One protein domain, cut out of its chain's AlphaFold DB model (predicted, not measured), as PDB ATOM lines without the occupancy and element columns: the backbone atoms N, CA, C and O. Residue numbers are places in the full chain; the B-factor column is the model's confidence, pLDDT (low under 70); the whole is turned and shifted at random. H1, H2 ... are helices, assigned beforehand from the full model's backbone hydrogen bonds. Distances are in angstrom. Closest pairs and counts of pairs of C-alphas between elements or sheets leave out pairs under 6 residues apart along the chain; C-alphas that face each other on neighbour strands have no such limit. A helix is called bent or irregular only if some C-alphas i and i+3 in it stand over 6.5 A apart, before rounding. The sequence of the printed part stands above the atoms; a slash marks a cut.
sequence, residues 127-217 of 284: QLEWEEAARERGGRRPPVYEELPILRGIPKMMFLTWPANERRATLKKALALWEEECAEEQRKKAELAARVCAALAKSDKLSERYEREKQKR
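What this domain is: This is residues 127 to 217 of the 284 residues of an uncharacterized protein of Mytilinidion resinicola (UniProt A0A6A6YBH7). One very long straight helix, H3, makes the long axis of a rod, and the two short helices H1 and H2 and the link between them are gathered along its first part as a small, loose head. H2 folds back beside the beginning of H3, the link passes beside H3 near Leu 148, and H1 is held off from both other helices; residues 182 to 217 of H3 stick out as a bare arm. The printed part has 91 residues with three named helices, in the order H1, H2, H3, and no named strand, an all-helix domain. It is extended, with a radius of gyration of the C-alphas of 23.7 A, and spans 80 by 27 by 16 A.

How they stand to each other: H3, residues 164 to 217, is the longest helix and touches no helix. H2, residues 156 to 161, is close to H3 but not clearly touching it, with 2 pairs of C-alphas within 8 A; the closest C-alphas are those of Phe 159 and Arg 167, 7.0 A apart. H2 and H3 run opposite ways at a shallow tilt of 33 degrees, only just short of steep. H1, residues 127 to 135, is apart from H3 and apart from H2. In H1, H2 and H3, every O i to N i+4 pair is within hydrogen-bond range.

Where its parts are: H3 begins with C-alpha 164 at (27.451, -34.773, 6.714) and ends with C-alpha 217 at (24.434, -58.086, -68.735), a length of 79.0 A over 54 residues. H2 has 6 residues, from Lys 156 to Thr 161, and measures 8.9 A from first to last C-alpha. H1 has 9 residues and measures 12.4 A, from C-alpha 127 at (20.979, -28.112, -4.344) to C-alpha 135 at (25.415, -26.098, -15.800). No helix is bent or irregular.

The domain as a whole: The two C-alphas farthest apart are those of Pro 163 and Arg 217, at 80.6 A. The printed part has no cut. A long link of 20 residues, 136 to 155, joins H1 to H2, and a tight link of 2 residues joins H2 to H3. Residues 135 to 140 stand free, and so do residues 160 to 166, of which 164 to 166 belong to H3. The mean pLDDT of the printed part is 86.8, and that of H3 is 93. It is under 70 at residues 127, 130, 133 to 134 and 137 to 142, in H1 and the link after it.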
ATOM      1  N   GLN A 127      21.656 -27.876  -3.077       69.88
ATOM      2  CA  GLN A 127      20.979 -28.112  -4.344       69.88
ATOM      3  C   GLN A 127      21.382 -27.077  -5.404       69.88
ATOM      4  O   GLN A 127      21.586 -27.448  -6.558       69.88
ATOM      5  N   LEU A 128      21.574 -25.816  -5.007       76.88
ATOM      6  CA  LEU A 128      22.006 -24.739  -5.899       76.88
ATOM      7  C   LEU A 128      23.434 -24.961  -6.427       76.88
ATOM      8  O   LEU A 128      23.662 -24.873  -7.632       76.88
ATOM      9  N   GLU A 129      24.373 -25.319  -5.545       74.75
ATOM     10  CA  GLU A 129      25.765 -25.636  -5.908       74.75
ATOM     11  C   GLU A 129      25.826 -26.845  -6.858       74.75
ATOM     12  O   GLU A 129      26.611 -26.896  -7.807       74.75
ATOM     13  N   TRP A 130      24.931 -27.813  -6.651       67.50
ATOM     14  CA  TRP A 130      24.836 -29.001  -7.488       67.50
ATOM     15  C   TRP A 130      24.247 -28.716  -8.876       67.50
ATOM     16  O   TRP A 130      24.734 -29.248  -9.878       67.50
ATOM     17  N   GLU A 131      23.237 -27.849  -8.954       71.38
ATOM     18  CA  GLU A 131      22.670 -27.367 -10.218       71.38
ATOM     19  C   GLU A 131      23.667 -26.497 -11.001       71.38
ATOM     20  O   GLU A 131      23.753 -26.599 -12.228       71.38
ATOM     21  N   GLU A 132      24.468 -25.685 -10.310       76.69
ATOM     22  CA  GLU A 132      25.516 -24.853 -10.902       76.69
ATOM     23  C   GLU A 132      26.669 -25.684 -11.482       76.69
ATOM     24  O   GLU A 132      27.000 -25.536 -12.662       76.69
ATOM     25  N   ALA A 133      27.179 -26.662 -10.729       68.88
ATOM     26  CA  ALA A 133      28.220 -27.585 -11.193       68.88
ATOM     27  C   ALA A 133      27.784 -28.462 -12.386       68.88
ATOM     28  O   ALA A 133      28.613 -29.062 -13.079       68.88
ATOM     29  N   ALA A 134      26.480 -28.603 -12.616       65.88
ATOM     30  CA  ALA A 134      25.947 -29.313 -13.772       65.88
ATOM     31  C   ALA A 134      25.759 -28.411 -14.995       65.88
ATOM     32  O   ALA A 134      25.927 -28.858 -16.132       65.88
ATOM     33  N   ARG A 135      25.468 -27.128 -14.762       72.00
ATOM     34  CA  ARG A 135      25.415 -26.098 -15.800       72.00
ATOM     35  C   ARG A 135      26.777 -25.927 -16.474       72.00
ATOM     36  O   ARG A 135      26.842 -25.893 -17.700       72.00
ATOM     37  N   GLU A 136      27.857 -25.914 -15.692       73.50
ATOM     38  CA  GLU A 136      29.232 -25.811 -16.206       73.50
ATOM     39  C   GLU A 136      29.682 -27.040 -17.016       73.50
ATOM     40  O   GLU A 136      30.487 -26.916 -17.936       73.50
ATOM     41  N   ARG A 137      29.114 -28.228 -16.757       68.38
ATOM     42  CA  ARG A 137      29.433 -29.480 -17.476       68.38
ATOM     43  C   ARG A 137      28.769 -29.622 -18.854       68.38
ATOM     44  O   ARG A 137      28.815 -30.695 -19.453       68.38
ATOM     45  N   GLY A 138      28.183 -28.554 -19.396       62.34
ATOM     46  CA  GLY A 138      27.760 -28.521 -20.800       62.34
ATOM     47  C   GLY A 138      26.412 -29.189 -21.090       62.34
ATOM     48  O   GLY A 138      26.206 -29.716 -22.182       62.34
ATOM     49  N   GLY A 139      25.468 -29.138 -20.145       56.38
ATOM     50  CA  GLY A 139      24.039 -29.250 -20.470       56.38
ATOM     51  C   GLY A 139      23.375 -30.611 -20.263       56.38
ATOM     52  O   GLY A 139      22.190 -30.746 -20.574       56.38
ATOM     53  N   ARG A 140      24.057 -31.613 -19.692       63.56
ATOM     54  CA  ARG A 140      23.319 -32.722 -19.066       63.56
ATOM     55  C   ARG A 140      22.862 -32.272 -17.688       63.56
ATOM     56  O   ARG A 140      23.686 -31.941 -16.840       63.56
ATOM     57  N   ARG A 141      21.540 -32.254 -17.487       68.75
ATOM     58  CA  ARG A 141      20.933 -32.073 -16.167       68.75
ATOM     59  C   ARG A 141      21.628 -33.043 -15.198       68.75
ATOM     60  O   ARG A 141      21.808 -34.204 -15.580       68.75
ATOM     61  N   PRO A 142      22.061 -32.587 -14.010       66.12
ATOM     62  CA  PRO A 142      22.658 -33.495 -13.045       66.12
ATOM     63  C   PRO A 142      21.632 -34.581 -12.714       66.12
ATOM     64  O   PRO A 142      20.429 -34.283 -12.736       66.12
ATOM     65  N   PRO A 143      22.082 -35.818 -12.445       73.94
ATOM     66  CA  PRO A 143      21.161 -36.885 -12.103       73.94
ATOM     67  C   PRO A 143      20.339 -36.450 -10.904       73.94
ATOM     68  O   PRO A 143      20.896 -35.908  -9.957       73.94
ATOM     69  N   VAL A 144      19.030 -36.657 -10.920       81.19
ATOM     70  CA  VAL A 144      18.226 -36.401  -9.716       81.19
ATOM     71  C   VAL A 144      18.614 -37.435  -8.647       81.19
ATOM     72  O   VAL A 144      19.144 -38.496  -8.968       81.19
ATOM     73  N   TYR A 145      18.387 -37.152  -7.360       75.62
ATOM     74  CA  TYR A 145      18.683 -38.092  -6.267       75.62
ATOM     75  C   TYR A 145      18.155 -39.511  -6.551       75.62
ATOM     76  O   TYR A 145      18.857 -40.486  -6.292       75.62
ATOM     77  N   GLU A 146      16.954 -39.630  -7.133       80.12
ATOM     78  CA  GLU A 146      16.348 -40.918  -7.491       80.12
ATOM     79  C   GLU A 146      17.048 -41.647  -8.656       80.12
ATOM     80  O   GLU A 146      16.863 -42.854  -8.828       80.12
ATOM     81  N   GLU A 147      17.848 -40.943  -9.457       80.31
ATOM     82  CA  GLU A 147      18.570 -41.480 -10.618       80.31
ATOM     83  C   GLU A 147      19.962 -42.014 -10.251       80.31
ATOM     84  O   GLU A 147      20.572 -42.740 -11.035       80.31
ATOM     85  N   LEU A 148      20.467 -41.692  -9.056       84.81
ATOM     86  CA  LEU A 148      21.770 -42.151  -8.587       84.81
ATOM     87  C   LEU A 148      21.712 -43.638  -8.175       84.81
ATOM     88  O   LEU A 148      20.986 -43.973  -7.235       84.81
ATOM     89  N   PRO A 149      22.507 -44.540  -8.789       80.25
ATOM     90  CA  PRO A 149      22.352 -45.990  -8.618       80.25
ATOM     91  C   PRO A 149      22.440 -46.475  -7.166       80.25
ATOM     92  O   PRO A 149      21.651 -47.313  -6.742       80.25
ATOM     93  N   ILE A 150      23.365 -45.912  -6.379       83.25
ATOM     94  CA  ILE A 150      23.569 -46.283  -4.965       83.25
ATOM     95  C   ILE A 150      22.411 -45.793  -4.079       83.25
ATOM     96  O   ILE A 150      22.124 -46.380  -3.038       83.25
ATOM     97  N   LEU A 151      21.745 -44.706  -4.475       83.31
ATOM     98  CA  LEU A 151      20.681 -44.071  -3.692       83.31
ATOM     99  C   LEU A 151      19.288 -44.576  -4.089       83.31
ATOM    100  O   LEU A 151      18.322 -44.341  -3.362       83.31
ATOM    101  N   ARG A 152      19.189 -45.327  -5.193       82.44
ATOM    102  CA  ARG A 152      17.970 -45.952  -5.716       82.44
ATOM    103  C   ARG A 152      17.505 -47.092  -4.799       82.44
ATOM    104  O   ARG A 152      17.684 -48.268  -5.086       82.44
ATOM    105  N   GLY A 153      16.939 -46.731  -3.653       82.94
ATOM    106  CA  GLY A 153      16.501 -47.669  -2.614       82.94
ATOM    107  C   GLY A 153      16.643 -47.129  -1.194       82.94
ATOM    108  O   GLY A 153      16.049 -47.682  -0.273       82.94
ATOM    109  N   ILE A 154      17.374 -46.027  -1.009       86.88
ATOM    110  CA  ILE A 154      17.458 -45.336   0.275       86.88
ATOM    111  C   ILE A 154      16.408 -44.219   0.267       86.88
ATOM    112  O   ILE A 154      16.478 -43.328  -0.580       86.88
ATOM    113  N   PRO A 155      15.425 -44.224   1.186       88.88
ATOM    114  CA  PRO A 155      14.503 -43.106   1.308       88.88
ATOM    115  C   PRO A 155      15.285 -41.811   1.542       88.88
ATOM    116  O   PRO A 155      16.127 -41.749   2.439       88.88
ATOM    117  N   LYS A 156      14.977 -40.758   0.778       84.50
ATOM    118  CA  LYS A 156      15.682 -39.466   0.858       84.50
ATOM    119  C   LYS A 156      15.787 -38.948   2.295       84.50
ATOM    120  O   LYS A 156      16.836 -38.458   2.696       84.50
ATOM    121  N   MET A 157      14.731 -39.125   3.091       80.38
ATOM    122  CA  MET A 157      14.722 -38.748   4.508       80.38
ATOM    123  C   MET A 157      15.774 -39.499   5.330       80.38
ATOM    124  O   MET A 157      16.492 -38.866   6.094       80.38
ATOM    125  N   MET A 158      15.936 -40.812   5.129       83.81
ATOM    126  CA  MET A 158      16.963 -41.608   5.817       83.81
ATOM    127  C   MET A 158      18.363 -41.123   5.450       83.81
ATOM    128  O   MET A 158      19.191 -40.895   6.328       83.81
ATOM    129  N   PHE A 159      18.608 -40.874   4.166       84.44
ATOM    130  CA  PHE A 159      19.881 -40.326   3.714       84.44
ATOM    131  C   PHE A 159      20.177 -38.953   4.332       84.44
ATOM    132  O   PHE A 159      21.308 -38.684   4.725       84.44
ATOM    133  N   LEU A 160      19.167 -38.091   4.480       86.00
ATOM    134  CA  LEU A 160      19.322 -36.788   5.128       86.00
ATOM    135  C   LEU A 160      19.590 -36.888   6.636       86.00
ATOM    136  O   LEU A 160      20.123 -35.937   7.194       86.00
ATOM    137  N   THR A 161      19.302 -38.007   7.300       89.06
ATOM    138  CA  THR A 161      19.664 -38.181   8.723       89.06
ATOM    139  C   THR A 161      21.127 -38.571   8.941       89.06
ATOM    140  O   THR A 161      21.621 -38.476  10.060       89.06
ATOM    141  N   TRP A 162      21.846 -38.974   7.889       89.56
ATOM    142  CA  TRP A 162      23.245 -39.387   8.009       89.56
ATOM    143  C   TRP A 162      24.186 -38.214   8.325       89.56
ATOM    144  O   TRP A 162      23.925 -37.077   7.902       89.56
ATOM    145  N   PRO A 163      25.326 -38.477   8.994       94.00
ATOM    146  CA  PRO A 163      26.375 -37.486   9.200       94.00
ATOM    147  C   PRO A 163      26.823 -36.840   7.884       94.00
ATOM    148  O   PRO A 163      26.956 -37.499   6.849       94.00
ATOM    149  N   ALA A 164      27.118 -35.536   7.917       85.69
ATOM    150  CA  ALA A 164      27.451 -34.773   6.714       85.69
ATOM    151  C   ALA A 164      28.630 -35.370   5.919       85.69
ATOM    152  O   ALA A 164      28.604 -35.348   4.689       85.69
ATOM    153  N   ASN A 165      29.629 -35.934   6.602       90.44
ATOM    154  CA  ASN A 165      30.795 -36.551   5.964       90.44
ATOM    155  C   ASN A 165      30.420 -37.823   5.185       90.44
ATOM    156  O   ASN A 165      30.849 -37.993   4.043       90.44
ATOM    157  N   GLU A 166      29.561 -38.670   5.758       91.94
ATOM    158  CA  GLU A 166      29.085 -39.904   5.121       91.94
ATOM    159  C   GLU A 166      28.172 -39.612   3.929       91.94
ATOM    160  O   GLU A 166      28.326 -40.221   2.866       91.94
ATOM    161  N   ARG A 167      27.282 -38.615   4.053       87.12
ATOM    162  CA  ARG A 167      26.439 -38.150   2.938       87.12
ATOM    163  C   ARG A 167      27.284 -37.694   1.756       87.12
ATOM    164  O   ARG A 167      27.056 -38.140   0.633       87.12
ATOM    165  N   ARG A 168      28.290 -36.846   2.002       86.06
ATOM    166  CA  ARG A 168      29.188 -36.342   0.950       86.06
ATOM    167  C   ARG A 168      29.989 -37.468   0.303       86.06
ATOM    168  O   ARG A 168      30.087 -37.505  -0.919       86.06
ATOM    169  N   ALA A 169      30.548 -38.379   1.097       90.38
ATOM    170  CA  ALA A 169      31.307 -39.514   0.574       90.38
ATOM    171  C   ALA A 169      30.431 -40.427  -0.300       90.38
ATOM    172  O   ALA A 169      30.849 -40.831  -1.384       90.38
ATOM    173  N   THR A 170      29.200 -40.698   0.137       89.06
ATOM    174  CA  THR A 170      28.244 -41.532  -0.602       89.06
ATOM    175  C   THR A 170      27.784 -40.855  -1.890       89.06
ATOM    176  O   THR A 170      27.797 -41.493  -2.939       89.06
ATOM    177  N   LEU A 171      27.464 -39.557  -1.853       85.38
ATOM    178  CA  LEU A 171      27.117 -38.782  -3.051       85.38
ATOM    179  C   LEU A 171      28.260 -38.749  -4.062       85.38
ATOM    180  O   LEU A 171      28.023 -38.976  -5.243       85.38
ATOM    181  N   LYS A 172      29.501 -38.529  -3.612       87.69
ATOM    182  CA  LYS A 172      30.679 -38.560  -4.492       87.69
ATOM    183  C   LYS A 172      30.837 -39.916  -5.180       87.69
ATOM    184  O   LYS A 172      31.048 -39.956  -6.385       87.69
ATOM    185  N   LYS A 173      30.690 -41.020  -4.437       91.44
ATOM    186  CA  LYS A 173      30.727 -42.376  -5.012       91.44
ATOM    187  C   LYS A 173      29.585 -42.610  -6.002       91.44
ATOM    188  O   LYS A 173      29.816 -43.148  -7.076       91.44
ATOM    189  N   ALA A 174      28.369 -42.192  -5.654       87.44
ATOM    190  CA  ALA A 174      27.198 -42.371  -6.503       87.44
ATOM    191  C   ALA A 174      27.311 -41.581  -7.815       87.44
ATOM    192  O   ALA A 174      26.982 -42.108  -8.874       87.44
ATOM    193  N   LEU A 175      27.825 -40.350  -7.751       85.56
ATOM    194  CA  LEU A 175      28.102 -39.525  -8.925       85.56
ATOM    195  C   LEU A 175      29.180 -40.148  -9.813       85.56
ATOM    196  O   LEU A 175      28.982 -40.217 -11.019       85.56
ATOM    197  N   ALA A 176      30.271 -40.653  -9.230       89.31
ATOM    198  CA  ALA A 176      31.329 -41.311  -9.994       89.31
ATOM    199  C   ALA A 176      30.812 -42.546 -10.755       89.31
ATOM    200  O   ALA A 176      31.106 -42.702 -11.937       89.31
ATOM    201  N   LEU A 177      29.987 -43.387 -10.115       89.94
ATOM    202  CA  LEU A 177      29.366 -44.534 -10.791       89.94
ATOM    203  C   LEU A 177      28.399 -44.104 -11.898       89.94
ATOM    204  O   LEU A 177      28.373 -44.714 -12.961       89.94
ATOM    205  N   TRP A 178      27.613 -43.052 -11.666       86.75
ATOM    206  CA  TRP A 178      26.700 -42.531 -12.682       86.75
ATOM    207  C   TRP A 178      27.448 -41.965 -13.899       86.75
ATOM    208  O   TRP A 178      27.028 -42.171 -15.038       86.75
ATOM    209  N   GLU A 179      28.573 -41.280 -13.681       88.06
ATOM    210  CA  GLU A 179      29.438 -40.794 -14.761       88.06
ATOM    211  C   GLU A 179      30.048 -41.952 -15.562       88.06
ATOM    212  O   GLU A 179      30.074 -41.893 -16.794       88.06
ATOM    213  N   GLU A 180      30.484 -43.019 -14.888       92.19
ATOM    214  CA  GLU A 180      30.979 -44.238 -15.534       92.19
ATOM    215  C   GLU A 180      29.888 -44.920 -16.376       92.19
ATOM    216  O   GLU A 180      30.121 -45.227 -17.546       92.19
ATOM    217  N   GLU A 181      28.677 -45.080 -15.833       90.31
ATOM    218  CA  GLU A 181      27.531 -45.651 -16.550       90.31
ATOM    219  C   GLU A 181      27.148 -44.798 -17.769       90.31
ATOM    220  O   GLU A 181      26.934 -45.322 -18.865       90.31
ATOM    221  N   CYS A 182      27.143 -43.469 -17.631       88.06
ATOM    222  CA  CYS A 182      26.922 -42.556 -18.752       88.06
ATOM    223  C   CYS A 182      28.010 -42.685 -19.826       88.06
ATOM    224  O   CYS A 182      27.699 -42.662 -21.021       88.06
ATOM    225  N   ALA A 183      29.279 -42.811 -19.430       91.44
ATOM    226  CA  ALA A 183      30.382 -43.009 -20.360       91.44
ATOM    227  C   ALA A 183      30.268 -44.361 -21.082       91.44
ATOM    228  O   ALA A 183      30.492 -44.435 -22.293       91.44
ATOM    229  N   GLU A 184      29.871 -45.422 -20.379       94.81
ATOM    230  CA  GLU A 184      29.619 -46.734 -20.972       94.81
ATOM    231  C   GLU A 184      28.430 -46.694 -21.946       94.81
ATOM    232  O   GLU A 184      28.519 -47.215 -23.059       94.81
ATOM    233  N   GLU A 185      27.337 -46.022 -21.585       92.50
ATOM    234  CA  GLU A 185      26.178 -45.849 -22.461       92.50
ATOM    235  C   GLU A 185      26.551 -45.062 -23.729       92.50
ATOM    236  O   GLU A 185      26.154 -45.429 -24.838       92.50
ATOM    237  N   GLN A 186      27.368 -44.012 -23.599       91.31
ATOM    238  CA  GLN A 186      27.898 -43.281 -24.749       91.31
ATOM    239  C   GLN A 186      28.804 -44.156 -25.620       91.31
ATOM    240  O   GLN A 186      28.674 -44.114 -26.845       91.31
ATOM    241  N   ARG A 187      29.663 -44.994 -25.024       95.81
ATOM    242  CA  ARG A 187      30.472 -45.974 -25.768       95.81
ATOM    243  C   ARG A 187      29.591 -46.966 -26.527       95.81
ATOM    244  O   ARG A 187      29.820 -47.171 -27.714       95.81
ATOM    245  N   LYS A 188      28.541 -47.506 -25.898       96.81
ATOM    246  CA  LYS A 188      27.563 -48.406 -26.543       96.81
ATOM    247  C   LYS A 188      26.825 -47.715 -27.693       96.81
ATOM    248  O   LYS A 188      26.674 -48.297 -28.765       96.81
ATOM    249  N   LYS A 189      26.400 -46.458 -27.508       95.00
ATOM    250  CA  LYS A 189      25.773 -45.644 -28.566       95.00
ATOM    251  C   LYS A 189      26.734 -45.391 -29.729       95.00
ATOM    252  O   LYS A 189      26.336 -45.549 -30.882       95.00
ATOM    253  N   ALA A 190      27.991 -45.053 -29.443       94.94
ATOM    254  CA  ALA A 190      29.024 -44.858 -30.456       94.94
ATOM    255  C   ALA A 190      29.340 -46.159 -31.212       94.94
ATOM    256  O   ALA A 190      29.450 -46.148 -32.438       94.94
ATOM    257  N   GLU A 191      29.413 -47.294 -30.513       97.31
ATOM    258  CA  GLU A 191      29.606 -48.607 -31.128       97.31
ATOM    259  C   GLU A 191      28.430 -48.974 -32.043       97.31
ATOM    260  O   GLU A 191      28.633 -49.408 -33.180       97.31
ATOM    261  N   LEU A 192      27.191 -48.759 -31.590       97.44
ATOM    262  CA  LEU A 192      26.000 -48.992 -32.405       97.44
ATOM    263  C   LEU A 192      25.993 -48.098 -33.650       97.44
ATOM    264  O   LEU A 192      25.751 -48.591 -34.751       97.44
ATOM    265  N   ALA A 193      26.315 -46.811 -33.500       96.00
ATOM    266  CA  ALA A 193      26.445 -45.887 -34.623       96.00
ATOM    267  C   ALA A 193      27.519 -46.360 -35.618       96.00
ATOM    268  O   ALA A 193      27.266 -46.399 -36.823       96.00
ATOM    269  N   ALA A 194      28.678 -46.816 -35.132       97.06
ATOM    270  CA  ALA A 194      29.733 -47.377 -35.972       97.06
ATOM    271  C   ALA A 194      29.267 -48.636 -36.728       97.06
ATOM    272  O   ALA A 194      29.544 -48.776 -37.923       97.06
ATOM    273  N   ARG A 195      28.506 -49.529 -36.078       96.88
ATOM    274  CA  ARG A 195      27.915 -50.719 -36.719       96.88
ATOM    275  C   ARG A 195      26.916 -50.343 -37.813       96.88
ATOM    276  O   ARG A 195      26.959 -50.937 -38.890       96.88
ATOM    277  N   VAL A 196      26.056 -49.352 -37.570       97.62
ATOM    278  CA  VAL A 196      25.106 -48.840 -38.570       97.62
ATOM    279  C   VAL A 196      25.853 -48.239 -39.761       97.62
ATOM    280  O   VAL A 196      25.585 -48.624 -40.898       97.62
ATOM    281  N   CYS A 197      26.852 -47.385 -39.524       95.25
ATOM    282  CA  CYS A 197      27.690 -46.823 -40.587       95.25
ATOM    283  C   CYS A 197      28.395 -47.917 -41.407       95.25
ATOM    284  O   CYS A 197      28.403 -47.866 -42.637       95.25
ATOM    285  N   ALA A 198      28.939 -48.947 -40.750       96.75
ATOM    286  CA  ALA A 198      29.571 -50.074 -41.432       96.75
ATOM    287  C   ALA A 198      28.574 -50.900 -42.266       96.75
ATOM    288  O   ALA A 198      28.923 -51.373 -43.351       96.75
ATOM    289  N   ALA A 199      27.341 -51.081 -41.785       95.31
ATOM    290  CA  ALA A 199      26.283 -51.766 -42.525       95.31
ATOM    291  C   ALA A 199      25.849 -50.970 -43.767       95.31
ATOM    292  O   ALA A 199      25.750 -51.549 -44.850       95.31
ATOM    293  N   LEU A 200      25.679 -49.651 -43.639       94.31
ATOM    294  CA  LEU A 200      25.365 -48.766 -44.765       94.31
ATOM    295  C   LEU A 200      26.475 -48.791 -45.824       94.31
ATOM    296  O   LEU A 200      26.198 -49.038 -46.994       94.31
ATOM    297  N   ALA A 201      27.743 -48.703 -45.414       94.12
ATOM    298  CA  ALA A 201      28.874 -48.788 -46.340       94.12
ATOM    299  C   ALA A 201      28.949 -50.136 -47.090       94.12
ATOM    300  O   ALA A 201      29.401 -50.199 -48.236       94.12
ATOM    301  N   LYS A 202      28.522 -51.242 -46.460       96.56
ATOM    302  CA  LYS A 202      28.395 -52.544 -47.139       96.56
ATOM    303  C   LYS A 202      27.238 -52.542 -48.138       96.56
ATOM    304  O   LYS A 202      27.407 -53.075 -49.232       96.56
ATOM    305  N   SER A 203      26.104 -51.944 -47.776       95.06
ATOM    306  CA  SER A 203      24.942 -51.796 -48.658       95.06
ATOM    307  C   SER A 203      25.295 -51.019 -49.928       95.06
ATOM    308  O   SER A 203      25.001 -51.488 -51.026       95.06
ATOM    309  N   ASP A 204      26.015 -49.902 -49.804       94.06
ATOM    310  CA  ASP A 204      26.434 -49.082 -50.949       94.06
ATOM    311  C   ASP A 204      27.330 -49.869 -51.916       94.06
ATOM    312  O   ASP A 204      27.089 -49.900 -53.123       94.06
ATOM    313  N   LYS A 205      28.312 -50.615 -51.389       96.50
ATOM    314  CA  LYS A 205      29.183 -51.480 -52.206       96.50
ATOM    315  C   LYS A 205      28.417 -52.597 -52.915       96.50
ATOM    316  O   LYS A 205      28.785 -52.975 -54.028       96.50
ATOM    317  N   LEU A 206      27.399 -53.171 -52.272       94.94
ATOM    318  CA  LEU A 206      26.552 -54.194 -52.888       94.94
ATOM    319  C   LEU A 206      25.677 -53.597 -53.993       94.94
ATOM    320  O   LEU A 206      25.577 -54.197 -55.060       94.94
ATOM    321  N   SER A 207      25.123 -52.404 -53.768       96.12
ATOM    322  CA  SER A 207      24.362 -51.651 -54.768       96.12
ATOM    323  C   SER A 207      25.211 -51.338 -56.006       96.12
ATOM    324  O   SER A 207      24.829 -51.675 -57.125       96.12
ATOM    325  N   GLU A 208      26.431 -50.821 -55.821       96.94
ATOM    326  CA  GLU A 208      27.357 -50.575 -56.935       96.94
ATOM    327  C   GLU A 208      27.703 -51.850 -57.713       96.94
ATOM    328  O   GLU A 208      27.791 -51.832 -58.941       96.94
ATOM    329  N   ARG A 209      27.928 -52.973 -57.016       96.56
ATOM    330  CA  ARG A 209      28.203 -54.261 -57.672       96.56
ATOM    331  C   ARG A 209      27.016 -54.728 -58.502       96.56
ATOM    332  O   ARG A 209      27.231 -55.190 -59.620       96.56
ATOM    333  N   TYR A 210      25.806 -54.591 -57.971       97.00
ATOM    334  CA  TYR A 210      24.581 -54.955 -58.669       97.00
ATOM    335  C   TYR A 210      24.389 -54.128 -59.945       97.00
ATOM    336  O   TYR A 210      24.175 -54.703 -61.011       97.00
ATOM    337  N   GLU A 211      24.557 -52.804 -59.877       97.81
ATOM    338  CA  GLU A 211      24.447 -51.942 -61.062       97.81
ATOM    339  C   GLU A 211      25.539 -52.245 -62.101       97.81
ATOM    340  O   GLU A 211      25.243 -52.350 -63.291       97.81
ATOM    341  N   ARG A 212      26.784 -52.506 -61.676       97.69
ATOM    342  CA  ARG A 212      27.850 -52.947 -62.599       97.69
ATOM    343  C   ARG A 212      27.533 -54.288 -63.258       97.69
ATOM    344  O   ARG A 212      27.837 -54.483 -64.431       97.69
ATOM    345  N   GLU A 213      26.972 -55.241 -62.521       97.69
ATOM    346  CA  GLU A 213      26.598 -56.541 -63.083       97.69
ATOM    347  C   GLU A 213      25.435 -56.408 -64.070       97.69
ATOM    348  O   GLU A 213      25.470 -56.995 -65.151       97.69
ATOM    349  N   LYS A 214      24.440 -55.583 -63.735       97.31
ATOM    350  CA  LYS A 214      23.332 -55.239 -64.624       97.31
ATOM    351  C   LYS A 214      23.838 -54.596 -65.914       97.31
ATOM    352  O   LYS A 214      23.458 -55.051 -66.988       97.31
ATOM    353  N   GLN A 215      24.761 -53.637 -65.816       98.06
ATOM    354  CA  GLN A 215      25.402 -53.018 -66.976       98.06
ATOM    355  C   GLN A 215      26.136 -54.055 -67.843       98.06
ATOM    356  O   GLN A 215      25.930 -54.105 -69.054       98.06
ATOM    357  N   LYS A 216      26.921 -54.954 -67.237       98.00
ATOM    358  CA  LYS A 216      27.601 -56.032 -67.975       98.00
ATOM    359  C   LYS A 216      26.629 -56.972 -68.685       98.00
ATOM    360  O   LYS A 216      26.931 -57.450 -69.773       98.00
ATOM    361  N   ARG A 217      25.474 -57.275 -68.081       97.19
ATOM    362  CA  ARG A 217      24.434 -58.086 -68.735       97.19
ATOM    363  C   ARG A 217      23.848 -57.355 -69.937       97.19
ATOM    364  O   ARG A 217      23.743 -57.964 -70.994       97.19
TER     365      ARG A 217